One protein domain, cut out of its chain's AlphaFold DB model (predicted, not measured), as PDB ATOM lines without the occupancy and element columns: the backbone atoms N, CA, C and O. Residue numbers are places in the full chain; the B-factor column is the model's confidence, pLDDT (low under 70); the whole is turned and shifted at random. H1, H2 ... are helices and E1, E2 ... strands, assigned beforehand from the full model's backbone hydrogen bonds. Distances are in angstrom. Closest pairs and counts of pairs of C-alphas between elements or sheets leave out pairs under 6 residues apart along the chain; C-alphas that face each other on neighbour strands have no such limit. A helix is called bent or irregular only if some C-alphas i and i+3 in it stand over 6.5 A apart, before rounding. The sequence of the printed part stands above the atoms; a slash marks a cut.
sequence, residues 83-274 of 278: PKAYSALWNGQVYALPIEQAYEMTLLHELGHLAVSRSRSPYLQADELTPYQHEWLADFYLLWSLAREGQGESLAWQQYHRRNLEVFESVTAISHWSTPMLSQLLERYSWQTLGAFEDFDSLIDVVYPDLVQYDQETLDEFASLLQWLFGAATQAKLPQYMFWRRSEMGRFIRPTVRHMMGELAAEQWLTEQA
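This is residues 83 to 274 of the 278 residues of an uncharacterized protein of Shewanella insulae (UniProt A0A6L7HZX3). Three helices, H3, H4 and H6, form an up-and-down bundle in the core of the domain, each running against the one before it in the chain; H1 crosses H3 toward one end of the domain, and toward the other H10 crosses H4 while H9 packs on H5 and H10. A hairpin of two strands, E1 and E2, packs on H4, mainly through E1, H11 folds back along H10, and H2, H7 and H8 lie toward the H1 end. The printed part has 192 residues with two named strands followed by eleven named helices, E1, E2 and then H1 to H11, and its class is mostly helix; the one sheet has the order E1 - E2 and is antiparallel. The whole is compact, with a radius of gyration of the C-alphas of 16.8 A and spans of 49 by 34 by 26 A.

E1 is residues 85 to 90, with C-alpha 85 at (22.586, -52.699, 35.894), and E2 is residues 93 to 98. H1, residues 102 to 117, is 23.1 A long from first to last C-alpha, and H2 is residues 122 to 125. H3, residues 131 to 148, measures 26.0 A and begins with C-alpha 131 at (31.600, -38.446, 18.391). H4, residues 153 to 169, measures 24.7 A. H5 is residues 171 to 176, H6 residues 179 to 188, H7 residues 191 to 194 and H8 residues 200 to 210. H9, residues 216 to 230, measures 20.3 A. H10, residues 243 to 261, measures 23.1 A and has a kink of 60 degrees near residue 253. H11 is residues 263 to 272 and ends with C-alpha 272 at (39.802, -35.975, 50.421). Three helices are irregular: in H5 C-alphas 172 and 175 are 7.6 A apart, in H10 C-alphas 244 and 247 are 7.2 A apart, and in H8, only just, C-alphas 206 and 209 are 6.9 A apart.

H3 and H4, the hubs, touch five helices each. They form a helical hairpin at a shallow tilt of 24 degrees, opposite ways, with Leu 143 and Ala 156 as closest C-alphas at 5.7 A. H6 touches H4 at a shallow tilt of 25 degrees, opposite ways, closest at the C-alphas of Tyr 160 and Thr 179, 5.7 A. H1 touches H3 at a steep tilt of 63 degrees, opposite ways, the C-alphas of Gly 112 and Ala 138 being closest at 4.0 A. H7 touches H3, closest at the C-alphas of Trp 144 and Leu 194, 5.8 A, and H2 touches H8, closest at those of Tyr 123 and Tyr 208, 7.1 A. H10 touches H4 with residues 253 to 256 alone, at a steep tilt of 61 degrees; the closest C-alphas are those of His 161 and Thr 256, 5.2 A. H9 touches H5 at a steep tilt of 45 degrees, closest at the C-alphas of Val 171 and Ala 223, 5.5 A. H10 and H11 form a helical hairpin at a shallow tilt of 24 degrees, with Arg 258 and Ala 266 closest, C-alphas 5.0 A apart. E1 and E2 form an antiparallel hairpin with N 86 and O 97 at 2.9 A and N 97 and O 86 at 2.8 A, within hydrogen-bond range. The closest C-alphas of E1 and H4 are those of Ala 88 and Glu 169, 4.8 A. H1 and H9 are apart. Every O i to N i+4 pair is within hydrogen-bond range in H1, H3, H4, H9 and H11, against 5 of 6 in H6, 5 of 7 in H8, 11 of 15 in H10 and 0 of 2 in H5, where 2 of 3 O i to N i+3 pairs are in range; H2 and H7 are too short for an i+4 pair.

The two C-alphas farthest apart are those of Glu 198 and Ala 236, 51.4 A. The printed part has no cut. The link from H9 to H10, residues 231 to 242, is long, its C-alphas 18 to 28 A from the mean of all C-alphas; the other links are tight. The mean pLDDT of the printed part is 94.2, and residues 232 to 237 and residue 239 are under 70.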
ATOM      1  N   PRO A  83      22.131 -54.060  29.327       92.69
ATOM      2  CA  PRO A  83      22.513 -54.096  30.728       92.69
ATOM      3  C   PRO A  83      21.355 -53.622  31.608       92.69
ATOM      4  O   PRO A  83      20.850 -52.512  31.462       92.69
ATOM      5  N   LYS A  84      20.952 -54.470  32.557       94.19
ATOM      6  CA  LYS A  84      19.930 -54.140  33.569       94.19
ATOM      7  C   LYS A  84      20.521 -53.466  34.804       94.19
ATOM      8  O   LYS A  84      19.791 -53.047  35.696       94.19
ATOM      9  N   ALA A  85      21.846 -53.408  34.874       96.19
ATOM     10  CA  ALA A  85      22.586 -52.699  35.894       96.19
ATOM     11  C   ALA A  85      23.959 -52.297  35.354       96.19
ATOM     12  O   ALA A  85      24.514 -52.972  34.483       96.19
ATOM     13  N   TYR A  86      24.503 -51.228  35.922       95.75
ATOM     14  CA  TYR A  86      25.869 -50.765  35.710       95.75
ATOM     15  C   TYR A  86      26.601 -50.762  37.040       95.75
ATOM     16  O   TYR A  86      25.989 -50.558  38.086       95.75
ATOM     17  N   SER A  87      27.907 -50.987  37.021       95.00
ATOM     18  CA  SER A  87      28.711 -50.965  38.235       95.00
ATOM     19  C   SER A  87      30.094 -50.417  37.967       95.00
ATOM     20  O   SER A  87      30.597 -50.577  36.859       95.00
ATOM     21  N   ALA A  88      30.707 -49.854  39.002       94.31
ATOM     22  CA  ALA A  88      32.125 -49.543  39.009       94.31
ATOM     23  C   ALA A  88      32.741 -49.906  40.366       94.31
ATOM     24  O   ALA A  88      32.070 -49.871  41.406       94.31
ATOM     25  N   LEU A  89      34.022 -50.274  40.350       90.38
ATOM     26  CA  LEU A  89      34.819 -50.541  41.546       90.38
ATOM     27  C   LEU A  89      35.654 -49.308  41.896       90.38
ATOM     28  O   LEU A  89      36.564 -48.950  41.157       90.38
ATOM     29  N   TRP A  90      35.430 -48.713  43.067       88.62
ATOM     30  CA  TRP A  90      36.340 -47.698  43.599       88.62
ATOM     31  C   TRP A  90      36.403 -47.733  45.117       88.62
ATOM     32  O   TRP A  90      35.493 -48.209  45.793       88.62
ATOM     33  N   ASN A  91      37.530 -47.278  45.667       83.69
ATOM     34  CA  ASN A  91      37.810 -47.339  47.105       83.69
ATOM     35  C   ASN A  91      37.611 -48.749  47.717       83.69
ATOM     36  O   ASN A  91      37.167 -48.900  48.853       83.69
ATOM     37  N   GLY A  92      37.903 -49.797  46.938       84.81
ATOM     38  CA  GLY A  92      37.748 -51.192  47.362       84.81
ATOM     39  C   GLY A  92      36.299 -51.677  47.492       84.81
ATOM     40  O   GLY A  92      36.079 -52.743  48.065       84.81
ATOM     41  N   GLN A  93      35.319 -50.927  46.979       90.69
ATOM     42  CA  GLN A  93      33.899 -51.278  47.017       90.69
ATOM     43  C   GLN A  93      33.290 -51.258  45.615       90.69
ATOM     44  O   GLN A  93      33.577 -50.375  44.809       90.69
ATOM     45  N   VAL A  94      32.450 -52.253  45.328       93.94
ATOM     46  CA  VAL A  94      31.655 -52.295  44.098       93.94
ATOM     47  C   VAL A  94      30.346 -51.576  44.361       93.94
ATOM     48  O   VAL A  94      29.586 -51.976  45.245       93.94
ATOM     49  N   TYR A  95      30.073 -50.550  43.568       95.31
ATOM     50  CA  TYR A  95      28.797 -49.853  43.571       95.31
ATOM     51  C   TYR A  95      28.031 -50.238  42.318       95.31
ATOM     52  O   TYR A  95      28.604 -50.260  41.229       95.31
ATOM     53  N   ALA A  96      26.753 -50.563  42.478       96.56
ATOM     54  CA  ALA A  96      25.894 -51.003  41.392       96.56
ATOM     55  C   ALA A  96      24.635 -50.138  41.323       96.56
ATOM     56  O   ALA A  96      23.991 -49.877  42.339       96.56
ATOM     57  N   LEU A  97      24.280 -49.748  40.107       97.62
ATOM     58  CA  LEU A  97      23.081 -49.010  39.750       97.62
ATOM     59  C   LEU A  97      22.183 -49.923  38.910       97.62
ATOM     60  O   LEU A  97      22.505 -50.172  37.745       97.62
ATOM     61  N   PRO A  98      21.076 -50.438  39.466       96.94
ATOM     62  CA  PRO A  98      20.007 -51.036  38.675       96.94
ATOM     63  C   PRO A  98      19.389 -49.996  37.730       96.94
ATOM     64  O   PRO A  98      19.270 -48.833  38.104       96.94
ATOM     65  N   ILE A  99      18.978 -50.420  36.535       96.69
ATOM     66  CA  ILE A  99      18.298 -49.566  35.552       96.69
ATOM     67  C   ILE A  99      16.858 -50.047  35.397       96.69
ATOM     68  O   ILE A  99      16.618 -51.163  34.934       96.69
ATOM     69  N   GLU A 100      15.902 -49.206  35.786       94.44
ATOM     70  CA  GLU A 100      14.480 -49.567  35.866       94.44
ATOM     71  C   GLU A 100      13.862 -49.832  34.488       94.44
ATOM     72  O   GLU A 100      13.157 -50.823  34.304       94.44
ATOM     73  N   GLN A 101      14.162 -48.977  33.508       95.44
ATOM     74  CA  GLN A 101      13.581 -49.020  32.162       95.44
ATOM     75  C   GLN A 101      14.671 -49.143  31.085       95.44
ATOM     76  O   GLN A 101      14.720 -48.377  30.125       95.44
ATOM     77  N   ALA A 102      15.577 -50.115  31.244       95.12
ATOM     78  CA  ALA A 102      16.768 -50.250  30.394       95.12
ATOM     79  C   ALA A 102      16.459 -50.294  28.885       95.12
ATOM     80  O   ALA A 102      17.182 -49.684  28.094       95.12
ATOM     81  N   TYR A 103      15.378 -50.978  28.493       95.69
ATOM     82  CA  TYR A 103      14.924 -51.039  27.101       95.69
ATOM     83  C   TYR A 103      14.497 -49.672  26.571       95.69
ATOM     84  O   TYR A 103      15.025 -49.222  25.559       95.69
ATOM     85  N   GLU A 104      13.578 -49.004  27.268       96.69
ATOM     86  CA  GLU A 104      13.019 -47.713  26.861       96.69
ATOM     87  C   GLU A 104      14.089 -46.623  26.832       96.69
ATOM     88  O   GLU A 104      14.236 -45.936  25.826       96.69
ATOM     89  N   MET A 105      14.923 -46.534  27.871       97.69
ATOM     90  CA  MET A 105      16.029 -45.576  27.910       97.69
ATOM     91  C   MET A 105      17.023 -45.816  26.770       97.69
ATOM     92  O   MET A 105      17.447 -44.872  26.109       97.69
ATOM     93  N   THR A 106      17.383 -47.072  26.486       97.88
ATOM     94  CA  THR A 106      18.282 -47.365  25.359       97.88
ATOM     95  C   THR A 106      17.623 -47.017  24.029       97.88
ATOM     96  O   THR A 106      18.244 -46.367  23.198       97.88
ATOM     97  N   LEU A 107      16.358 -47.389  23.836       98.19
ATOM     98  CA  LEU A 107      15.618 -47.058  22.625       98.19
ATOM     99  C   LEU A 107      15.563 -45.543  22.391       98.19
ATOM    100  O   LEU A 107      15.862 -45.091  21.290       98.19
ATOM    101  N   LEU A 108      15.200 -44.760  23.409       98.44
ATOM    102  CA  LEU A 108      15.114 -43.305  23.299       98.44
ATOM    103  C   LEU A 108      16.472 -42.673  22.971       98.44
ATOM    104  O   LEU A 108      16.521 -41.747  22.169       98.44
ATOM    105  N   HIS A 109      17.571 -43.205  23.515       98.69
ATOM    106  CA  HIS A 109      18.922 -42.788  23.134       98.69
ATOM    107  C   HIS A 109      19.196 -43.045  21.639       98.69
ATOM    108  O   HIS A 109      19.589 -42.135  20.910       98.69
ATOM    109  N   GLU A 110      18.914 -44.253  21.140       98.38
ATOM    110  CA  GLU A 110      19.127 -44.591  19.724       98.38
ATOM    111  C   GLU A 110      18.233 -43.766  18.782       98.38
ATOM    112  O   GLU A 110      18.670 -43.333  17.712       98.38
ATOM    113  N   LEU A 111      16.984 -43.496  19.181       98.62
ATOM    114  CA  LEU A 111      16.098 -42.571  18.468       98.62
ATOM    115  C   LEU A 111      16.647 -41.138  18.499       98.62
ATOM    116  O   LEU A 111      16.512 -40.416  17.512       98.62
ATOM    117  N   GLY A 112      17.332 -40.751  19.574       98.38
ATOM    118  CA  GLY A 112      18.036 -39.479  19.681       98.38
ATOM    119  C   GLY A 112      19.102 -39.292  18.609       98.38
ATOM    120  O   GLY A 112      19.138 -38.244  17.968       98.38
ATOM    121  N   HIS A 113      19.897 -40.320  18.304       98.06
ATOM    122  CA  HIS A 113      20.831 -40.253  17.174       98.06
ATOM    123  C   HIS A 113      20.117 -40.017  15.833       98.06
ATOM    124  O   HIS A 113      20.611 -39.257  14.994       98.06
ATOM    125  N   LEU A 114      18.943 -40.625  15.620       97.94
ATOM    126  CA  LEU A 114      18.139 -40.378  14.418       97.94
ATOM    127  C   LEU A 114      17.581 -38.951  14.387       97.94
ATOM    128  O   LEU A 114      17.644 -38.310  13.337       97.94
ATOM    129  N   ALA A 115      17.082 -38.445  15.515       97.12
ATOM    130  CA  ALA A 115      16.588 -37.075  15.632       97.12
ATOM    131  C   ALA A 115      17.689 -36.059  15.307       97.12
ATOM    132  O   ALA A 115      17.481 -35.185  14.471       97.12
ATOM    133  N   VAL A 116      18.887 -36.247  15.866       96.25
ATOM    134  CA  VAL A 116      20.073 -35.435  15.559       96.25
ATOM    135  C   VAL A 116      20.403 -35.484  14.069       96.25
ATOM    136  O   VAL A 116      20.583 -34.441  13.448       96.25
ATOM    137  N   SER A 117      20.407 -36.674  13.457       94.12
ATOM    138  CA  SER A 117      20.734 -36.831  12.030       94.12
ATOM    139  C   SER A 117      19.755 -36.135  11.074       94.12
ATOM    140  O   SER A 117      20.095 -35.888   9.918       94.12
ATOM    141  N   ARG A 118      18.530 -35.841  11.533       93.19
ATOM    142  CA  ARG A 118      17.486 -35.159  10.752       93.19
ATOM    143  C   ARG A 118      17.159 -33.758  11.257       93.19
ATOM    144  O   ARG A 118      16.227 -33.148  10.731       93.19
ATOM    145  N   SER A 119      17.910 -33.259  12.233       94.38
ATOM    146  CA  SER A 119      17.660 -31.954  12.823       94.38
ATOM    147  C   SER A 119      17.753 -30.844  11.779       94.38
ATOM    148  O   SER A 119      18.601 -30.848  10.876       94.38
ATOM    149  N   ARG A 120      16.847 -29.877  11.906       93.81
ATOM    150  CA  ARG A 120      16.838 -28.634  11.130       93.81
ATOM    151  C   ARG A 120      17.394 -27.454  11.912       93.81
ATOM    152  O   ARG A 120      17.431 -26.352  11.368       93.81
ATOM    153  N   SER A 121      17.838 -27.681  13.147       94.94
ATOM    154  CA  SER A 121      18.502 -26.660  13.941       94.94
ATOM    155  C   SER A 121      19.748 -26.155  13.202       94.94
ATOM    156  O   SER A 121      20.593 -26.969  12.808       94.94
ATOM    157  N   PRO A 122      19.926 -24.832  13.033       94.44
ATOM    158  CA  PRO A 122      21.125 -24.287  12.403       94.44
ATOM    159  C   PRO A 122      22.405 -24.679  13.155       94.44
ATOM    160  O   PRO A 122      23.461 -24.778  12.536       94.44
ATOM    161  N   TYR A 123      22.318 -24.955  14.460       93.81
ATOM    162  CA  TYR A 123      23.458 -25.365  15.282       93.81
ATOM    163  C   TYR A 123      23.943 -26.782  14.976       93.81
ATOM    164  O   TYR A 123      25.137 -27.048  15.070       93.81
ATOM    165  N   LEU A 124      23.041 -27.684  14.579       93.88
ATOM    166  CA  LEU A 124      23.395 -29.061  14.216       93.88
ATOM    167  C   LEU A 124      23.696 -29.225  12.719       93.88
ATOM    168  O   LEU A 124      24.162 -30.280  12.302       93.88
ATOM    169  N   GLN A 125      23.442 -28.186  11.915       90.38
ATOM    170  CA  GLN A 125      23.744 -28.161  10.479       90.38
ATOM    171  C   GLN A 125      25.035 -27.415  10.127       90.38
ATOM    172  O   GLN A 125      25.527 -27.564   9.009       90.38
ATOM    173  N   ALA A 126      25.553 -26.580  11.034       78.94
ATOM    174  CA  ALA A 126      26.688 -25.705  10.749       78.94
ATOM    175  C   ALA A 126      28.011 -26.468  10.589       78.94
ATOM    176  O   ALA A 126      28.764 -26.171   9.663       78.94
ATOM    177  N   ASP A 127      28.262 -27.455  11.451       79.06
ATOM    178  CA  ASP A 127      29.524 -28.188  11.530       79.06
ATOM    179  C   ASP A 127      29.290 -29.700  11.647       79.06
ATOM    180  O   ASP A 127      28.237 -30.161  12.093       79.06
ATOM    181  N   GLU A 128      30.297 -30.487  11.260       89.38
ATOM    182  CA  GLU A 128      30.295 -31.928  11.511       89.38
ATOM    183  C   GLU A 128      30.398 -32.186  13.019       89.38
ATOM    184  O   GLU A 128      31.338 -31.743  13.684       89.38
ATOM    185  N   LEU A 129      29.418 -32.908  13.561       94.25
ATOM    186  CA  LEU A 129      29.374 -33.234  14.978       94.25
ATOM    187  C   LEU A 129      30.488 -34.220  15.336       94.25
ATOM    188  O   LEU A 129      30.707 -35.237  14.679       94.25
ATOM    189  N   THR A 130      31.173 -33.946  16.442       95.38
ATOM    190  CA  THR A 130      32.144 -34.886  17.008       95.38
ATOM    191  C   THR A 130      31.444 -36.140  17.551       95.38
ATOM    192  O   THR A 130      30.261 -36.086  17.906       95.38
ATOM    193  N   PRO A 131      32.159 -37.272  17.721       94.88
ATOM    194  CA  PRO A 131      31.600 -38.446  18.391       94.88
ATOM    195  C   PRO A 131      31.020 -38.124  19.772       94.88
ATOM    196  O   PRO A 131      29.954 -38.616  20.114       94.88
ATOM    197  N   TYR A 132      31.677 -37.240  20.531       97.56
ATOM    198  CA  TYR A 132      31.175 -36.775  21.823       97.56
ATOM    199  C   TYR A 132      29.825 -36.059  21.704       97.56
ATOM    200  O   TYR A 132      28.904 -36.322  22.477       97.56
ATOM    201  N   GLN A 133      29.691 -35.182  20.705       97.50
ATOM    202  CA  GLN A 133      28.450 -34.456  20.448       97.50
ATOM    203  C   GLN A 133      27.299 -35.369  20.055       97.50
ATOM    204  O   GLN A 133      26.195 -35.194  20.565       97.50
ATOM    205  N   HIS A 134      27.557 -36.376  19.220       96.75
ATOM    206  CA  HIS A 134      26.540 -37.363  18.870       96.75
ATOM    207  C   HIS A 134      25.953 -38.077  20.096       96.75
ATOM    208  O   HIS A 134      24.740 -38.286  20.141       96.75
ATOM    209  N   GLU A 135      26.784 -38.416  21.083       98.12
ATOM    210  CA  GLU A 135      26.364 -39.136  22.289       98.12
ATOM    211  C   GLU A 135      25.555 -38.256  23.248       98.12
ATOM    212  O   GLU A 135      24.469 -38.646  23.685       98.12
ATOM    213  N   TRP A 136      26.032 -37.047  23.569       98.50
ATOM    214  CA  TRP A 136      25.300 -36.205  24.519       98.50
ATOM    215  C   TRP A 136      24.017 -35.618  23.929       98.50
ATOM    216  O   TRP A 136      23.041 -35.467  24.662       98.50
ATOM    217  N   LEU A 137      23.970 -35.338  22.621       98.56
ATOM    218  CA  LEU A 137      22.737 -34.899  21.963       98.56
ATOM    219  C   LEU A 137      21.672 -36.005  21.971       98.56
ATOM    220  O   LEU A 137      20.491 -35.721  22.170       98.56
ATOM    221  N   ALA A 138      22.080 -37.265  21.808       98.69
ATOM    222  CA  ALA A 138      21.179 -38.403  21.948       98.69
ATOM    223  C   ALA A 138      20.643 -38.542  23.384       98.69
ATOM    224  O   ALA A 138      19.451 -38.782  23.575       98.69
ATOM    225  N   ASP A 139      21.477 -38.302  24.402       98.81
ATOM    226  CA  ASP A 139      21.007 -38.255  25.791       98.81
ATOM    227  C   ASP A 139      20.094 -37.043  26.075       98.81
ATOM    228  O   ASP A 139      19.154 -37.158  26.860       98.81
ATOM    229  N   PHE A 140      20.297 -35.896  25.415       98.75
ATOM    230  CA  PHE A 140      19.369 -34.758  25.504       98.75
ATOM    231  C   PHE A 140      17.999 -35.114  24.929       98.75
ATOM    232  O   PHE A 140      16.979 -34.829  25.559       98.75
ATOM    233  N   TYR A 141      17.968 -35.767  23.764       98.69
ATOM    234  CA  TYR A 141      16.725 -36.254  23.169       98.69
ATOM    235  C   TYR A 141      16.016 -37.250  24.090       98.69
ATOM    236  O   TYR A 141      14.800 -37.168  24.259       98.69
ATOM    237  N   LEU A 142      16.768 -38.164  24.712       98.69
ATOM    238  CA  LEU A 142      16.244 -39.108  25.695       98.69
ATOM    239  C   LEU A 142      15.569 -38.373  26.855       98.69
ATOM    240  O   LEU A 142      14.405 -38.640  27.146       98.69
ATOM    241  N   LEU A 143      16.271 -37.434  27.497       98.75
ATOM    242  CA  LEU A 143      15.737 -36.675  28.632       98.75
ATOM    243  C   LEU A 143      14.477 -35.889  28.241       98.75
ATOM    244  O   LEU A 143      13.474 -35.931  28.952       98.75
ATOM    245  N   TRP A 144      14.511 -35.214  27.093       98.62
ATOM    246  CA  TRP A 144      13.366 -34.488  26.551       98.62
ATOM    247  C   TRP A 144      12.163 -35.395  26.285       98.62
ATOM    248  O   TRP A 144      11.047 -35.062  26.679       98.62
ATOM    249  N   SER A 145      12.389 -36.555  25.665       98.25
ATOM    250  CA  SER A 145      11.327 -37.511  25.340       98.25
ATOM    251  C   SER A 145      10.670 -38.053  26.605       98.25
ATOM    252  O   SER A 145       9.449 -38.005  26.724       98.25
ATOM    253  N   LEU A 146      11.472 -38.465  27.595       98.31
ATOM    254  CA  LEU A 146      10.968 -38.908  28.898       98.31
ATOM    255  C   LEU A 146      10.124 -37.814  29.571       98.31
ATOM    256  O   LEU A 146       9.014 -38.079  30.036       98.31
ATOM    257  N   ALA A 147      10.620 -36.574  29.597       98.38
ATOM    258  CA  ALA A 147       9.908 -35.453  30.204       98.38
ATOM    259  C   ALA A 147       8.584 -35.156  29.486       98.38
ATOM    260  O   ALA A 147       7.550 -34.964  30.130       98.38
ATOM    261  N   ARG A 148       8.598 -35.159  28.149       97.44
ATOM    262  CA  ARG A 148       7.422 -34.925  27.302       97.44
ATOM    263  C   ARG A 148       6.362 -36.012  27.464       97.44
ATOM    264  O   ARG A 148       5.167 -35.726  27.400       97.44
ATOM    265  N   GLU A 149       6.783 -37.253  27.678       96.31
ATOM    266  CA  GLU A 149       5.891 -38.392  27.898       96.31
ATOM    267  C   GLU A 149       5.361 -38.474  29.338       96.31
ATOM    268  O   GLU A 149       4.498 -39.299  29.634       96.31
ATOM    269  N   GLY A 150       5.808 -37.576  30.224       96.44
ATOM    270  CA  GLY A 150       5.385 -37.533  31.621       96.44
ATOM    271  C   GLY A 150       6.037 -38.611  32.488       96.44
ATOM    272  O   GLY A 150       5.533 -38.899  33.575       96.44
ATOM    273  N   GLN A 151       7.144 -39.197  32.025       97.44
ATOM    274  CA  GLN A 151       7.941 -40.142  32.800       97.44
ATOM    275  C   GLN A 151       8.621 -39.440  33.986       97.44
ATOM    276  O   GLN A 151       8.734 -38.213  34.033       97.44
ATOM    277  N   GLY A 152       9.072 -40.212  34.974       96.31
ATOM    278  CA  GLY A 152       9.711 -39.668  36.174       96.31
ATOM    279  C   GLY A 152      11.109 -39.096  35.910       96.31
ATOM    280  O   GLY A 152      11.930 -39.727  35.249       96.31
ATOM    281  N   GLU A 153      11.425 -37.948  36.523       97.62
ATOM    282  CA  GLU A 153      12.768 -37.333  36.493       97.62
ATOM    283  C   GLU A 153      13.864 -38.283  37.022       97.62
ATOM    284  O   GLU A 153      15.032 -38.185  36.649       97.62
ATOM    285  N   SER A 154      13.496 -39.267  37.850       97.31
ATOM    286  CA  SER A 154      14.412 -40.310  38.330       97.31
ATOM    287  C   SER A 154      15.107 -41.074  37.199       97.31
ATOM    288  O   SER A 154      16.238 -41.519  37.389       97.31
ATOM    289  N   LEU A 155      14.486 -41.211  36.023       98.00
ATOM    290  CA  LEU A 155      15.101 -41.860  34.860       98.00
ATOM    291  C   LEU A 155      16.204 -40.993  34.234       98.00
ATOM    292  O   LEU A 155      17.232 -41.519  33.809       98.00
ATOM    293  N   ALA A 156      16.044 -39.666  34.236       98.00
ATOM    294  CA  ALA A 156      17.096 -38.746  33.801       98.00
ATOM    295  C   ALA A 156      18.327 -38.853  34.707       98.00
ATOM    296  O   ALA A 156      19.455 -38.967  34.224       98.00
ATOM    297  N   TRP A 157      18.105 -38.907  36.022       98.44
ATOM    298  CA  TRP A 157      19.175 -39.134  36.991       98.44
ATOM    299  C   TRP A 157      19.793 -40.531  36.861       98.44
ATOM    300  O   TRP A 157      21.013 -40.653  36.938       98.44
ATOM    301  N   GLN A 158      19.016 -41.578  36.559       98.12
ATOM    302  CA  GLN A 158      19.573 -42.899  36.230       98.12
ATOM    303  C   GLN A 158      20.501 -42.841  35.006       98.12
ATOM    304  O   GLN A 158      21.591 -43.411  35.061       98.12
ATOM    305  N   GLN A 159      20.131 -42.118  33.940       98.50
ATOM    306  CA  GLN A 159      21.005 -41.938  32.773       98.50
ATOM    307  C   GLN A 159      22.280 -41.171  33.150       98.50
ATOM    308  O   GLN A 159      23.382 -41.608  32.822       98.50
ATOM    309  N   TYR A 160      22.153 -40.082  33.912       98.75
ATOM    310  CA  TYR A 160      23.289 -39.314  34.428       98.75
ATOM    311  C   TYR A 160      24.262 -40.194  35.231       98.75
ATOM    312  O   TYR A 160      25.475 -40.196  35.009       98.75
ATOM    313  N   HIS A 161      23.732 -40.994  36.159       98.69
ATOM    314  CA  HIS A 161      24.532 -41.890  36.986       98.69
ATOM    315  C   HIS A 161      25.171 -43.009  36.168       98.69
ATOM    316  O   HIS A 161      26.351 -43.296  36.373       98.69
ATOM    317  N   ARG A 162      24.439 -43.587  35.210       98.06
ATOM    318  CA  ARG A 162      24.955 -44.588  34.274       98.06
ATOM    319  C   ARG A 162      26.180 -44.067  33.526       98.06
ATOM    320  O   ARG A 162      27.199 -44.750  33.524       98.06
ATOM    321  N   ARG A 163      26.118 -42.866  32.942       98.44
ATOM    322  CA  ARG A 163      27.241 -42.291  32.176       98.44
ATOM    323  C   ARG A 163      28.478 -42.059  33.031       98.44
ATOM    324  O   ARG A 163      29.588 -42.313  32.575       98.44
ATOM    325  N   ASN A 164      28.291 -41.645  34.284       98.50
ATOM    326  CA  ASN A 164      29.382 -41.573  35.255       98.50
ATOM    327  C   ASN A 164      29.971 -42.960  35.564       98.50
ATOM    328  O   ASN A 164      31.185 -43.126  35.506       98.50
ATOM    329  N   LEU A 165      29.142 -43.970  35.840       97.81
ATOM    330  CA  LEU A 165      29.634 -45.321  36.133       97.81
ATOM    331  C   LEU A 165      30.373 -45.956  34.945       97.81
ATOM    332  O   LEU A 165      31.389 -46.610  35.159       97.81
ATOM    333  N   GLU A 166      29.912 -45.733  33.710       96.62
ATOM    334  CA  GLU A 166      30.583 -46.217  32.494       96.62
ATOM    335  C   GLU A 166      32.036 -45.709  32.412       96.62
ATOM    336  O   GLU A 166      32.944 -46.502  32.147       96.62
ATOM    337  N   VAL A 167      32.288 -44.425  32.708       96.56
ATOM    338  CA  VAL A 167      33.659 -43.881  32.718       96.56
ATOM    339  C   VAL A 167      34.455 -44.185  33.982       96.56
ATOM    340  O   VAL A 167      35.683 -44.224  33.912       96.56
ATOM    341  N   PHE A 168      33.799 -44.409  35.125       95.81
ATOM    342  CA  PHE A 168      34.488 -44.857  36.341       95.81
ATOM    343  C   PHE A 168      35.050 -46.266  36.151       95.81
ATOM    344  O   PHE A 168      36.163 -46.542  36.586       95.81
ATOM    345  N   GLU A 169      34.297 -47.136  35.476       94.44
ATOM    346  CA  GLU A 169      34.737 -48.492  35.149       94.44
ATOM    347  C   GLU A 169      35.823 -48.494  34.064       94.44
ATOM    348  O   GLU A 169      36.814 -49.218  34.171       94.44
ATOM    349  N   SER A 170      35.669 -47.676  33.016       94.06
ATOM    350  CA  SER A 170      36.694 -47.528  31.983       94.06
ATOM    351  C   SER A 170      36.665 -46.158  31.318       94.06
ATOM    352  O   SER A 170      35.740 -45.816  30.581       94.06
ATOM    353  N   VAL A 171      37.767 -45.416  31.435       94.06
ATOM    354  CA  VAL A 171      37.928 -44.104  30.784       94.06
ATOM    355  C   VAL A 171      37.917 -44.162  29.257       94.06
ATOM    356  O   VAL A 171      37.743 -43.140  28.603       94.06
ATOM    357  N   THR A 172      38.018 -45.351  28.655       94.81
ATOM    358  CA  THR A 172      37.793 -45.514  27.209       94.81
ATOM    359  C   THR A 172      36.370 -45.138  26.788       94.81
ATOM    360  O   THR A 172      36.126 -44.946  25.601       94.81
ATOM    361  N   ALA A 173      35.427 -45.057  27.733       95.31
ATOM    362  CA  ALA A 173      34.057 -44.611  27.503       95.31
ATOM    363  C   ALA A 173      33.900 -43.077  27.505       95.31
ATOM    364  O   ALA A 173      32.774 -42.598  27.403       95.31
ATOM    365  N   ILE A 174      34.985 -42.290  27.595       97.19
ATOM    366  CA  ILE A 174      34.913 -40.821  27.720       97.19
ATOM    367  C   ILE A 174      34.106 -40.145  26.603       97.19
ATOM    368  O   ILE A 174      33.389 -39.183  26.858       97.19
ATOM    369  N   SER A 175      34.137 -40.679  25.378       95.69
ATOM    370  CA  SER A 175      33.342 -40.141  24.268       95.69
ATOM    371  C   SER A 175      31.830 -40.286  24.466       95.69
ATOM    372  O   SER A 175      31.080 -39.584  23.808       95.69
ATOM    373  N   HIS A 176      31.381 -41.156  25.374       96.75
ATOM    374  CA  HIS A 176      29.971 -41.339  25.726       96.75
ATOM    375  C   HIS A 176      29.619 -40.630  27.050       96.75
ATOM    376  O   HIS A 176      28.494 -40.733  27.534       96.75
ATOM    377  N   TRP A 177      30.567 -39.912  27.666       98.31
ATOM    378  CA  TRP A 177      30.389 -39.274  28.971       98.31
ATOM    379  C   TRP A 177      29.614 -37.959  28.875       98.31
ATOM    380  O   TRP A 177      30.164 -36.863  28.985       98.31
ATOM    381  N   SER A 178      28.306 -38.059  28.668       98.44
ATOM    382  CA  SER A 178      27.428 -36.899  28.490       98.44
ATOM    383  C   SER A 178      27.142 -36.119  29.780       98.44
ATOM    384  O   SER A 178      26.559 -35.040  29.715       98.44
ATOM    385  N   THR A 179      27.576 -36.603  30.949       98.50
ATOM    386  CA  THR A 179      27.347 -35.981  32.264       98.50
ATOM    387  C   THR A 179      27.646 -34.473  32.315       98.50
ATOM    388  O   THR A 179      26.794 -33.734  32.822       98.50
ATOM    389  N   PRO A 180      28.776 -33.955  31.781       98.44
ATOM    390  CA  PRO A 180      29.036 -32.513  31.763       98.44
ATOM    391  C   PRO A 180      27.964 -31.719  31.007       98.44
ATOM    392  O   PRO A 180      27.618 -30.607  31.403       98.44
ATOM    393  N   MET A 181      27.380 -32.296  29.959       98.62
ATOM    394  CA  MET A 181      26.313 -31.670  29.176       98.62
ATOM    395  C   MET A 181      24.957 -31.830  29.865       98.62
ATOM    396  O   MET A 181      24.214 -30.858  29.991       98.62
ATOM    397  N   LEU A 182      24.654 -33.024  30.387       98.62
ATOM    398  CA  LEU A 182      23.416 -33.286  31.126       98.62
ATOM    399  C   LEU A 182      23.306 -32.414  32.377       98.62
ATOM    400  O   LEU A 182      22.217 -31.943  32.686       98.62
ATOM    401  N   SER A 183      24.424 -32.141  33.061       98.12
ATOM    402  CA  SER A 183      24.438 -31.235  34.215       98.12
ATOM    403  C   SER A 183      23.947 -29.836  33.843       98.12
ATOM    404  O   SER A 183      23.082 -29.298  34.522       98.12
ATOM    405  N   GLN A 184      24.397 -29.292  32.707       98.00
ATOM    406  CA  GLN A 184      23.970 -27.975  32.235       98.00
ATOM    407  C   GLN A 184      22.478 -27.943  31.891       98.00
ATOM    408  O   GLN A 184      21.818 -26.934  32.131       98.00
ATOM    409  N   LEU A 185      21.934 -29.035  31.344       97.88
ATOM    410  CA  LEU A 185      20.509 -29.139  31.032       97.88
ATOM    411  C   LEU A 185      19.660 -29.218  32.312       97.88
ATOM    412  O   LEU A 185      18.727 -28.434  32.477       97.88
ATOM    413  N   LEU A 186      20.018 -30.120  33.231       97.31
ATOM    414  CA  LEU A 186      19.287 -30.362  34.480       97.31
ATOM    415  C   LEU A 186      19.391 -29.191  35.473       97.31
ATOM    416  O   LEU A 186      18.471 -28.965  36.251       97.31
ATOM    417  N   GLU A 187      20.478 -28.415  35.441       96.19
ATOM    418  CA  GLU A 187      20.624 -27.199  36.258       96.19
ATOM    419  C   GLU A 187      19.745 -26.041  35.757       96.19
ATOM    420  O   GLU A 187      19.338 -25.188  36.547       96.19
ATOM    421  N   ARG A 188      19.462 -25.980  34.449       96.00
ATOM    422  CA  ARG A 188      18.764 -24.844  33.821       96.00
ATOM    423  C   ARG A 188      17.262 -25.048  33.683       96.00
ATOM    424  O   ARG A 188      16.517 -24.069  33.712       96.00
ATOM    425  N   TYR A 189      16.815 -26.288  33.517       97.25
ATOM    426  CA  TYR A 189      15.427 -26.591  33.190       97.25
ATOM    427  C   TYR A 189      14.812 -27.522  34.221       97.25
ATOM    428  O   TYR A 189      15.328 -28.601  34.497       97.25
ATOM    429  N   SER A 190      13.650 -27.123  34.744       97.62
ATOM    430  CA  SER A 190      12.799 -28.060  35.475       97.62
ATOM    431  C   SER A 190      12.328 -29.174  34.542       97.62
ATOM    432  O   SER A 190      12.169 -28.954  33.336       97.62
ATOM    433  N   TRP A 191      12.030 -30.345  35.100       97.62
ATOM    434  CA  TRP A 191      11.521 -31.476  34.329       97.62
ATOM    435  C   TRP A 191      10.258 -31.125  33.527       97.62
ATOM    436  O   TRP A 191      10.128 -31.483  32.358       97.62
ATOM    437  N   GLN A 192       9.358 -30.329  34.113       97.81
ATOM    438  CA  GLN A 192       8.143 -29.859  33.446       97.81
ATOM    439  C   GLN A 192       8.455 -28.923  32.274       97.81
ATOM    440  O   GLN A 192       7.814 -29.015  31.232       97.81
ATOM    441  N   THR A 193       9.433 -28.025  32.429       97.75
ATOM    442  CA  THR A 193       9.863 -27.133  31.342       97.75
ATOM    443  C   THR A 193      10.512 -27.922  30.214       97.75
ATOM    444  O   THR A 193      10.231 -27.651  29.051       97.75
ATOM    445  N   LEU A 194      11.333 -28.922  30.545       97.88
ATOM    446  CA  LEU A 194      11.987 -29.760  29.548       97.88
ATOM    447  C   LEU A 194      10.964 -30.522  28.692       97.88
ATOM    448  O   LEU A 194      11.090 -30.553  27.474       97.88
ATOM    449  N   GLY A 195       9.905 -31.060  29.301       97.62
ATOM    450  CA  GLY A 195       8.825 -31.734  28.573       97.62
ATOM    451  C   GLY A 195       7.888 -30.802  27.792       97.62
ATOM    452  O   GLY A 195       7.065 -31.284  27.015       97.62
ATOM    453  N   ALA A 196       7.987 -29.484  27.993       98.00
ATOM    454  CA  ALA A 196       7.115 -28.494  27.359       98.00
ATOM    455  C   ALA A 196       7.631 -27.983  26.003       98.00
ATOM    456  O   ALA A 196       6.884 -27.304  25.297       98.00
ATOM    457  N   PHE A 197       8.877 -28.295  25.627       97.88
ATOM    458  CA  PHE A 197       9.395 -27.992  24.291       97.88
ATOM    459  C   PHE A 197       8.620 -28.780  23.225       97.88
ATOM    460  O   PHE A 197       8.424 -29.992  23.356       97.88
ATOM    461  N   GLU A 198       8.176 -28.086  22.173       95.31
ATOM    462  CA  GLU A 198       7.276 -28.632  21.147       95.31
ATOM    463  C   GLU A 198       7.912 -29.779  20.358       95.31
ATOM    464  O   GLU A 198       7.255 -30.783  20.070       95.31
ATOM    465  N   ASP A 199       9.195 -29.651  20.041       95.81
ATOM    466  CA  ASP A 199      10.011 -30.648  19.360       95.81
ATOM    467  C   ASP A 199      11.478 -30.561  19.817       95.81
ATOM    468  O   ASP A 199      11.871 -29.660  20.564       95.81
ATOM    469  N   PHE A 200      12.288 -31.530  19.394       96.75
ATOM    470  CA  PHE A 200      13.696 -31.580  19.775       96.75
ATOM    471  C   PHE A 200      14.507 -30.406  19.207       96.75
ATOM    472  O   PHE A 200      15.377 -29.887  19.899       96.75
ATOM    473  N   ASP A 201      14.200 -29.945  17.993       97.00
ATOM    474  CA  ASP A 201      14.909 -28.816  17.379       97.00
ATOM    475  C   ASP A 201      14.679 -27.530  18.187       97.00
ATOM    476  O   ASP A 201      15.630 -26.805  18.460       97.00
ATOM    477  N   SER A 202      13.458 -27.303  18.682       97.12
ATOM    478  CA  SER A 202      13.121 -26.166  19.545       97.12
ATOM    479  C   SER A 202      13.871 -26.185  20.880       97.12
ATOM    480  O   SER A 202      14.256 -25.131  21.386       97.12
ATOM    481  N   LEU A 203      14.127 -27.373  21.442       97.56
ATOM    482  CA  LEU A 203      14.989 -27.522  22.614       97.56
ATOM    483  C   LEU A 203      16.432 -27.137  22.272       97.56
ATOM    484  O   LEU A 203      17.053 -26.361  22.998       97.56
ATOM    485  N   ILE A 204      16.969 -27.677  21.178       97.75
ATOM    486  CA  ILE A 204      18.351 -27.425  20.766       97.75
ATOM    487  C   ILE A 204      18.570 -25.946  20.445       97.75
ATOM    488  O   ILE A 204      19.533 -25.369  20.941       97.75
ATOM    489  N   ASP A 205      17.663 -25.308  19.711       97.00
ATOM    490  CA  ASP A 205      17.770 -23.895  19.336       97.00
ATOM    491  C   ASP A 205      17.824 -22.959  20.550       97.00
ATOM    492  O   ASP A 205      18.471 -21.913  20.501       97.00
ATOM    493  N   VAL A 206      17.175 -23.342  21.652       97.06
ATOM    494  CA  VAL A 206      17.192 -22.580  22.905       97.06
ATOM    495  C   VAL A 206      18.416 -22.911  23.755       97.06
ATOM    496  O   VAL A 206      19.000 -22.019  24.362       97.06
ATOM    497  N   VAL A 207      18.811 -24.182  23.841       96.38
ATOM    498  CA  VAL A 207      19.847 -24.618  24.788       96.38
ATOM    499  C   VAL A 207      21.252 -24.465  24.222       96.38
ATOM    500  O   VAL A 207      22.140 -23.992  24.932       96.38
ATOM    501  N   TYR A 208      21.462 -24.866  22.967       96.25
ATOM    502  CA  TYR A 208      22.782 -24.991  22.348       96.25
ATOM    503  C   TYR A 208      23.640 -23.716  22.405       96.25
ATOM    504  O   TYR A 208      24.820 -23.844  22.741       96.25
ATOM    505  N   PRO A 209      23.104 -22.501  22.151       95.31
ATOM    506  CA  PRO A 209      23.900 -21.266  22.154       95.31
ATOM    507  C   PRO A 209      24.596 -20.978  23.482       95.31
ATOM    508  O   PRO A 209      25.675 -20.389  23.504       95.31
ATOM    509  N   ASP A 210      23.978 -21.406  24.581       95.69
ATOM    510  CA  ASP A 210      24.436 -21.121  25.936       95.69
ATOM    511  C   ASP A 210      25.199 -22.303  26.550       95.69
ATOM    512  O   ASP A 210      25.562 -22.266  27.731       95.69
ATOM    513  N   LEU A 211      25.379 -23.409  25.821       96.38
ATOM    514  CA  LEU A 211      26.127 -24.560  26.322       96.38
ATOM    515  C   LEU A 211      27.625 -24.265  26.321       96.38
ATOM    516  O   LEU A 211      28.205 -23.870  25.312       96.38
ATOM    517  N   VAL A 212      28.274 -24.577  27.439       96.56
ATOM    518  CA  VAL A 212      29.725 -24.750  27.467       96.56
ATOM    519  C   VAL A 212      30.030 -26.069  26.766       96.56
ATOM    520  O   VAL A 212      29.687 -27.139  27.274       96.56
ATOM    521  N   GLN A 213      30.626 -25.974  25.578       94.81
ATOM    522  CA  GLN A 213      31.129 -27.117  24.820       94.81
ATOM    523  C   GLN A 213      32.516 -27.512  25.340       94.81
ATOM    524  O   GLN A 213      33.305 -26.648  25.723       94.81
ATOM    525  N   TYR A 214      32.820 -28.810  25.319       95.69
ATOM    526  CA  TYR A 214      34.123 -29.345  25.716       95.69
ATOM    527  C   TYR A 214      34.834 -29.911  24.491       95.69
ATOM    528  O   TYR A 214      34.275 -30.739  23.769       95.69
ATOM    529  N   ASP A 215      36.055 -29.444  24.255       95.00
ATOM    530  CA  ASP A 215      36.917 -29.949  23.193       95.00
ATOM    531  C   ASP A 215      37.624 -31.249  23.600       95.00
ATOM    532  O   ASP A 215      37.570 -31.692  24.749       95.00
ATOM    533  N   GLN A 216      38.296 -31.879  22.634       95.50
ATOM    534  CA  GLN A 216      38.977 -33.151  22.871       95.50
ATOM    535  C   GLN A 216      40.081 -33.033  23.932       95.50
ATOM    536  O   GLN A 216      40.222 -33.943  24.740       95.50
ATOM    537  N   GLU A 217      40.820 -31.919  23.974       96.81
ATOM    538  CA  GLU A 217      41.866 -31.702  24.982       96.81
ATOM    539  C   GLU A 217      41.268 -31.686  26.394       96.81
ATOM    540  O   GLU A 217      41.742 -32.394  27.281       96.81
ATOM    541  N   THR A 218      40.167 -30.962  26.594       96.88
ATOM    542  CA  THR A 218      39.475 -30.926  27.885       96.88
ATOM    543  C   THR A 218      38.891 -32.293  28.262       96.88
ATOM    544  O   THR A 218      38.951 -32.697  29.426       96.88
ATOM    545  N   LEU A 219      38.357 -33.046  27.295       97.62
ATOM    546  CA  LEU A 219      37.878 -34.412  27.535       97.62
ATOM    547  C   LEU A 219      39.019 -35.366  27.914       97.62
ATOM    548  O   LEU A 219      38.849 -36.181  28.823       97.62
ATOM    549  N   ASP A 220      40.187 -35.244  27.286       97.25
ATOM    550  CA  ASP A 220      41.379 -36.037  27.609       97.25
ATOM    551  C   ASP A 220      41.914 -35.704  29.010       97.25
ATOM    552  O   ASP A 220      42.354 -36.590  29.756       97.25
ATOM    553  N   GLU A 221      41.828 -34.434  29.410       97.00
ATOM    554  CA  GLU A 221      42.136 -34.004  30.768       97.00
ATOM    555  C   GLU A 221      41.187 -34.644  31.791       97.00
ATOM    556  O   GLU A 221      41.629 -35.195  32.806       97.00
ATOM    557  N   PHE A 222      39.881 -34.639  31.518       97.19
ATOM    558  CA  PHE A 222      38.914 -35.321  32.373       97.19
ATOM    559  C   PHE A 222      39.131 -36.833  32.416       97.19
ATOM    560  O   PHE A 222      39.103 -37.405  33.505       97.19
ATOM    561  N   ALA A 223      39.405 -37.477  31.280       96.38
ATOM    562  CA  ALA A 223      39.724 -38.902  31.222       96.38
ATOM    563  C   ALA A 223      40.949 -39.236  32.083       96.38
ATOM    564  O   ALA A 223      40.933 -40.202  32.846       96.38
ATOM    565  N   SER A 224      41.991 -38.407  32.021       94.69
ATOM    566  CA  SER A 224      43.204 -38.577  32.823       94.69
ATOM    567  C   SER A 224      42.917 -38.465  34.324       94.69
ATOM    568  O   SER A 224      43.380 -39.292  35.115       94.69
ATOM    569  N   LEU A 225      42.098 -37.488  34.728       94.06
ATOM    570  CA  LEU A 225      41.684 -37.331  36.120       94.06
ATOM    571  C   LEU A 225      40.771 -38.482  36.588       94.06
ATOM    572  O   LEU A 225      40.971 -39.001  37.683       94.06
ATOM    573  N   LEU A 226      39.823 -38.941  35.767       94.38
ATOM    574  CA  LEU A 226      38.972 -40.102  36.070       94.38
ATOM    575  C   LEU A 226      39.799 -41.383  36.223       94.38
ATOM    576  O   LEU A 226      39.601 -42.130  37.179       94.38
ATOM    577  N   GLN A 227      40.784 -41.599  35.348       92.44
ATOM    578  CA  GLN A 227      41.702 -42.736  35.423       92.44
ATOM    579  C   GLN A 227      42.530 -42.704  36.711       92.44
ATOM    580  O   GLN A 227      42.839 -43.758  37.266       92.44
ATOM    581  N   TRP A 228      42.897 -41.509  37.180       89.94
ATOM    582  CA  TRP A 228      43.600 -41.310  38.447       89.94
ATOM    583  C   TRP A 228      42.704 -41.604  39.662       89.94
ATOM    584  O   TRP A 228      43.174 -42.175  40.643       89.94
ATOM    585  N   LEU A 229      41.419 -41.237  39.602       89.81
ATOM    586  CA  LEU A 229      40.462 -41.390  40.709       89.81
ATOM    587  C   LEU A 229      39.905 -42.810  40.849       89.81
ATOM    588  O   LEU A 229      39.787 -43.319  41.962       89.81
ATOM    589  N   PHE A 230      39.519 -43.410  39.725       91.06
ATOM    590  CA  PHE A 230      38.723 -44.638  39.667       91.06
ATOM    591  C   PHE A 230      39.492 -45.818  39.063       91.06
ATOM    592  O   PHE A 230      39.074 -46.964  39.188       91.06
ATOM    593  N   GLY A 231      40.647 -45.568  38.443       84.81
ATOM    594  CA  GLY A 231      41.445 -46.613  37.821       84.81
ATOM    595  C   GLY A 231      41.971 -47.662  38.800       84.81
ATOM    596  O   GLY A 231      42.448 -47.350  39.887       84.81
ATOM    597  N   ALA A 232      42.003 -48.919  38.357       69.81
ATOM    598  CA  ALA A 232      42.489 -50.054  39.148       69.81
ATOM    599  C   ALA A 232      44.004 -50.027  39.465       69.81
ATOM    600  O   ALA A 232      44.495 -50.856  40.234       69.81
ATOM    601  N   ALA A 233      44.771 -49.113  38.863       62.19
ATOM    602  CA  ALA A 233      46.209 -49.017  39.087       62.19
ATOM    603  C   ALA A 233      46.509 -48.272  40.395       62.19
ATOM    604  O   ALA A 233      46.032 -47.162  40.613       62.19
ATOM    605  N   THR A 234      47.371 -48.846  41.238       52.56
ATOM    606  CA  THR A 234      47.947 -48.186  42.419       52.56
ATOM    607  C   THR A 234      48.836 -47.020  41.985       52.56
ATOM    608  O   THR A 234      50.058 -47.154  41.901       52.56
ATOM    609  N   GLN A 235      48.237 -45.881  41.652       58.41
ATOM    610  CA  GLN A 235      48.980 -44.670  41.345       58.41
ATOM    611  C   GLN A 235      49.510 -44.059  42.645       58.41
ATOM    612  O   GLN A 235      48.835 -44.036  43.678       58.41
ATOM    613  N   ALA A 236      50.752 -43.573  42.607       57.41
ATOM    614  CA  ALA A 236      51.298 -42.781  43.698       57.41
ATOM    615  C   ALA A 236      50.376 -41.572  43.928       57.41
ATOM    616  O   ALA A 236      50.048 -40.854  42.982       57.41
ATOM    617  N   LYS A 237      49.941 -41.359  45.176       63.41
ATOM    618  CA  LYS A 237      49.062 -40.242  45.541       63.41
ATOM    619  C   LYS A 237      49.789 -38.924  45.270       63.41
ATOM    620  O   LYS A 237      50.577 -38.475  46.097       63.41
ATOM    621  N   LEU A 238      49.538 -38.325  44.110       70.88
ATOM    622  CA  LEU A 238      49.940 -36.964  43.766       70.88
ATOM    623  C   LEU A 238      48.798 -36.030  44.193       70.88
ATOM    624  O   LEU A 238      47.812 -35.928  43.463       70.88
ATOM    625  N   PRO A 239      48.890 -35.354  45.355       64.38
ATOM    626  CA  PRO A 239      47.742 -34.670  45.966       64.38
ATOM    627  C   PRO A 239      47.201 -33.497  45.137       64.38
ATOM    628  O   PRO A 239      46.104 -33.020  45.390       64.38
ATOM    629  N   GLN A 240      47.983 -33.025  44.164       76.06
ATOM    630  CA  GLN A 240      47.688 -31.872  43.308       76.06
ATOM    631  C   GLN A 240      47.604 -32.249  41.823       76.06
ATOM    632  O   GLN A 240      47.669 -31.379  40.954       76.06
ATOM    633  N   TYR A 241      47.497 -33.545  41.502       84.31
ATOM    634  CA  TYR A 241      47.360 -33.969  40.111       84.31
ATOM    635  C   TYR A 241      46.114 -33.330  39.495       84.31
ATOM    636  O   TYR A 241      45.017 -33.492  40.038       84.31
ATOM    637  N   MET A 242      46.317 -32.586  38.402       90.44
ATOM    638  CA  MET A 242      45.281 -31.876  37.646       90.44
ATOM    639  C   MET A 242      44.361 -31.004  38.509       90.44
ATOM    640  O   MET A 242      43.145 -30.992  38.319       90.44
ATOM    641  N   PHE A 243      44.928 -30.280  39.484       90.19
ATOM    642  CA  PHE A 243      44.152 -29.471  40.434       90.19
ATOM    643  C   PHE A 243      43.168 -28.500  39.751       90.19
ATOM    644  O   PHE A 243      42.063 -28.315  40.255       90.19
ATOM    645  N   TRP A 244      43.516 -27.959  38.574       93.44
ATOM    646  CA  TRP A 244      42.672 -27.035  37.802       93.44
ATOM    647  C   TRP A 244      41.363 -27.658  37.295       93.44
ATOM    648  O   TRP A 244      40.418 -26.922  37.030       93.44
ATOM    649  N   ARG A 245      41.266 -28.995  37.199       94.31
ATOM    650  CA  ARG A 245      40.040 -29.707  36.790       94.31
ATOM    651  C   ARG A 245      39.238 -30.298  37.939       94.31
ATOM    652  O   ARG A 245      38.108 -30.724  37.721       94.31
ATOM    653  N   ARG A 246      39.770 -30.336  39.163       92.81
ATOM    654  CA  ARG A 246      39.131 -31.067  40.272       92.81
ATOM    655  C   ARG A 246      37.794 -30.483  40.701       92.81
ATOM    656  O   ARG A 246      36.869 -31.252  40.935       92.81
ATOM    657  N   SER A 247      37.684 -29.157  40.772       93.44
ATOM    658  CA  SER A 247      36.417 -28.490  41.105       93.44
ATOM    659  C   SER A 247      35.331 -28.816  40.078       93.44
ATOM    660  O   SER A 247      34.240 -29.269  40.421       93.44
ATOM    661  N   GLU A 248      35.660 -28.653  38.796       95.56
ATOM    662  CA  GLU A 248      34.730 -28.894  37.697       95.56
ATOM    663  C   GLU A 248      34.329 -30.374  37.596       95.56
ATOM    664  O   GLU A 248      33.141 -30.683  37.530       95.56
ATOM    665  N   MET A 249      35.295 -31.293  37.705       96.31
ATOM    666  CA  MET A 249      35.037 -32.733  37.809       96.31
ATOM    667  C   MET A 249      34.124 -33.051  38.997       96.31
ATOM    668  O   MET A 249      33.153 -33.793  38.853       96.31
ATOM    669  N   GLY A 250      34.410 -32.458  40.160       96.38
ATOM    670  CA  GLY A 250      33.619 -32.593  41.377       96.38
ATOM    671  C   GLY A 250      32.149 -32.274  41.144       96.38
ATOM    672  O   GLY A 250      31.294 -33.064  41.533       96.38
ATOM    673  N   ARG A 251      31.842 -31.178  40.439       96.44
ATOM    674  CA  ARG A 251      30.464 -30.812  40.073       96.44
ATOM    675  C   ARG A 251      29.755 -31.916  39.282       96.44
ATOM    676  O   ARG A 251      28.607 -32.223  39.588       96.44
ATOM    677  N   PHE A 252      30.427 -32.543  38.317       97.88
ATOM    678  CA  PHE A 252      29.817 -33.565  37.455       97.88
ATOM    679  C   PHE A 252      29.646 -34.926  38.136       97.88
ATOM    680  O   PHE A 252      28.706 -35.663  37.846       97.88
ATOM    681  N   ILE A 253      30.544 -35.300  39.046       97.62
ATOM    682  CA  ILE A 253      30.478 -36.626  39.676       97.62
ATOM    683  C   ILE A 253      29.756 -36.622  41.020       97.62
ATOM    684  O   ILE A 253      29.255 -37.671  41.432       97.62
ATOM    685  N   ARG A 254      29.668 -35.465  41.695       97.69
ATOM    686  CA  ARG A 254      29.063 -35.311  43.030       97.69
ATOM    687  C   ARG A 254      27.662 -35.925  43.133       97.69
ATOM    688  O   ARG A 254      27.466 -36.684  44.084       97.69
ATOM    689  N   PRO A 255      26.718 -35.708  42.190       98.06
ATOM    690  CA  PRO A 255      25.409 -36.360  42.259       98.06
ATOM    691  C   PRO A 255      25.512 -37.890  42.276       98.06
ATOM    692  O   PRO A 255      24.855 -38.546  43.081       98.06
ATOM    693  N   THR A 256      26.385 -38.471  41.447       98.38
ATOM    694  CA  THR A 256      26.578 -39.928  41.390       98.38
ATOM    695  C   THR A 256      27.245 -40.469  42.643       98.38
ATOM    696  O   THR A 256      26.763 -41.454  43.195       98.38
ATOM    697  N   VAL A 257      28.320 -39.846  43.136       97.12
ATOM    698  CA  VAL A 257      28.985 -40.359  44.343       97.12
ATOM    699  C   VAL A 257      28.089 -40.233  45.575       97.12
ATOM    700  O   VAL A 257      28.057 -41.159  46.379       97.12
ATOM    701  N   ARG A 258      27.275 -39.171  45.693       97.75
ATOM    702  CA  ARG A 258      26.253 -39.050  46.750       97.75
ATOM    703  C   ARG A 258      25.198 -40.142  46.650       97.75
ATOM    704  O   ARG A 258      24.874 -40.760  47.661       97.75
ATOM    705  N   HIS A 259      24.704 -40.412  45.443       97.81
ATOM    706  CA  HIS A 259      23.718 -41.465  45.214       97.81
ATOM    707  C   HIS A 259      24.267 -42.863  45.556       97.81
ATOM    708  O   HIS A 259      23.562 -43.669  46.156       97.81
ATOM    709  N   MET A 260      25.533 -43.133  45.231       97.12
ATOM    710  CA  MET A 260      26.165 -44.446  45.415       97.12
ATOM    711  C   MET A 260      26.688 -44.684  46.841       97.12
ATOM    712  O   MET A 260      26.537 -45.776  47.381       97.12
ATOM    713  N   MET A 261      27.312 -43.676  47.457       95.50
ATOM    714  CA  MET A 261      27.992 -43.792  48.758       95.50
ATOM    715  C   MET A 261      27.129 -43.314  49.935       95.50
ATOM    716  O   MET A 261      27.427 -43.622  51.089       95.50
ATOM    717  N   GLY A 262      26.079 -42.541  49.655       96.56
ATOM    718  CA  GLY A 262      25.375 -41.728  50.639       96.56
ATOM    719  C   GLY A 262      26.067 -40.380  50.876       96.56
ATOM    720  O   GLY A 262      27.285 -40.252  50.750       96.56
ATOM    721  N   GLU A 263      25.274 -39.374  51.254       95.81
ATOM    722  CA  GLU A 263      25.691 -37.966  51.358       95.81
ATOM    723  C   GLU A 263      26.984 -37.777  52.170       95.81
ATOM    724  O   GLU A 263      27.959 -37.222  51.673       95.81
ATOM    725  N   LEU A 264      27.026 -38.291  53.406       96.62
ATOM    726  CA  LEU A 264      28.154 -38.072  54.318       96.62
ATOM    727  C   LEU A 264      29.467 -38.666  53.783       96.62
ATOM    728  O   LEU A 264      30.503 -38.003  53.810       96.62
ATOM    729  N   ALA A 265      29.426 -39.910  53.299       94.75
ATOM    730  CA  ALA A 265      30.610 -40.595  52.791       94.75
ATOM    731  C   ALA A 265      31.103 -39.965  51.480       94.75
ATOM    732  O   ALA A 265      32.309 -39.819  51.283       94.75
ATOM    733  N   ALA A 266      30.178 -39.548  50.612       95.56
ATOM    734  CA  ALA A 266      30.502 -38.851  49.375       95.56
ATOM    735  C   ALA A 266      31.180 -37.500  49.637       95.56
ATOM    736  O   ALA A 266      32.202 -37.204  49.027       95.56
ATOM    737  N   GLU A 267      30.666 -36.699  50.571       95.69
ATOM    738  CA  GLU A 267      31.247 -35.393  50.909       95.69
ATOM    739  C   GLU A 267      32.626 -35.492  51.553       95.69
ATOM    740  O   GLU A 267      33.533 -34.708  51.245       95.69
ATOM    741  N   GLN A 268      32.818 -36.488  52.419       94.25
ATOM    742  CA  GLN A 268      34.139 -36.781  52.951       94.25
ATOM    743  C   GLN A 268      35.101 -37.159  51.815       94.25
ATOM    744  O   GLN A 268      36.184 -36.583  51.714       94.25
ATOM    745  N   TRP A 269      34.689 -38.063  50.923       92.62
ATOM    746  CA  TRP A 269      35.513 -38.489  49.796       92.62
ATOM    747  C   TRP A 269      35.848 -37.326  48.849       92.62
ATOM    748  O   TRP A 269      37.012 -37.142  48.502       92.62
ATOM    749  N   LEU A 270      34.877 -36.478  48.494       93.31
ATOM    750  CA  LEU A 270      35.095 -35.292  47.652       93.31
ATOM    751  C   LEU A 270      36.068 -34.299  48.302       93.31
ATOM    752  O   LEU A 270      36.908 -33.724  47.609       93.31
ATOM    753  N   THR A 271      36.011 -34.132  49.628       92.62
ATOM    754  CA  THR A 271      36.999 -33.341  50.380       92.62
ATOM    755  C   THR A 271      38.396 -33.947  50.274       92.62
ATOM    756  O   THR A 271      39.350 -33.243  49.949       92.62
ATOM    757  N   GLU A 272      38.524 -35.255  50.507       90.44
ATOM    758  CA  GLU A 272      39.802 -35.975  50.421       90.44
ATOM    759  C   GLU A 272      40.406 -35.924  49.009       90.44
ATOM    760  O   GLU A 272      41.628 -35.898  48.865       90.44
ATOM    761  N   GLN A 273      39.560 -35.860  47.976       89.88
ATOM    762  CA  GLN A 273      39.971 -35.689  46.583       89.88
ATOM    763  C   GLN A 273      40.114 -34.219  46.150       89.88
ATOM    764  O   GLN A 273      40.370 -33.971  44.973       89.88
ATOM    765  N   ALA A 274      39.977 -33.240  47.051       90.62
ATOM    766  CA  ALA A 274      40.048 -31.807  46.738       90.62
ATOM    767  C   ALA A 274      39.087 -31.370  45.605       90.62
ATOM    768  O   ALA A 274      39.459 -30.625  44.702       90.62
TER     769      ALA A 274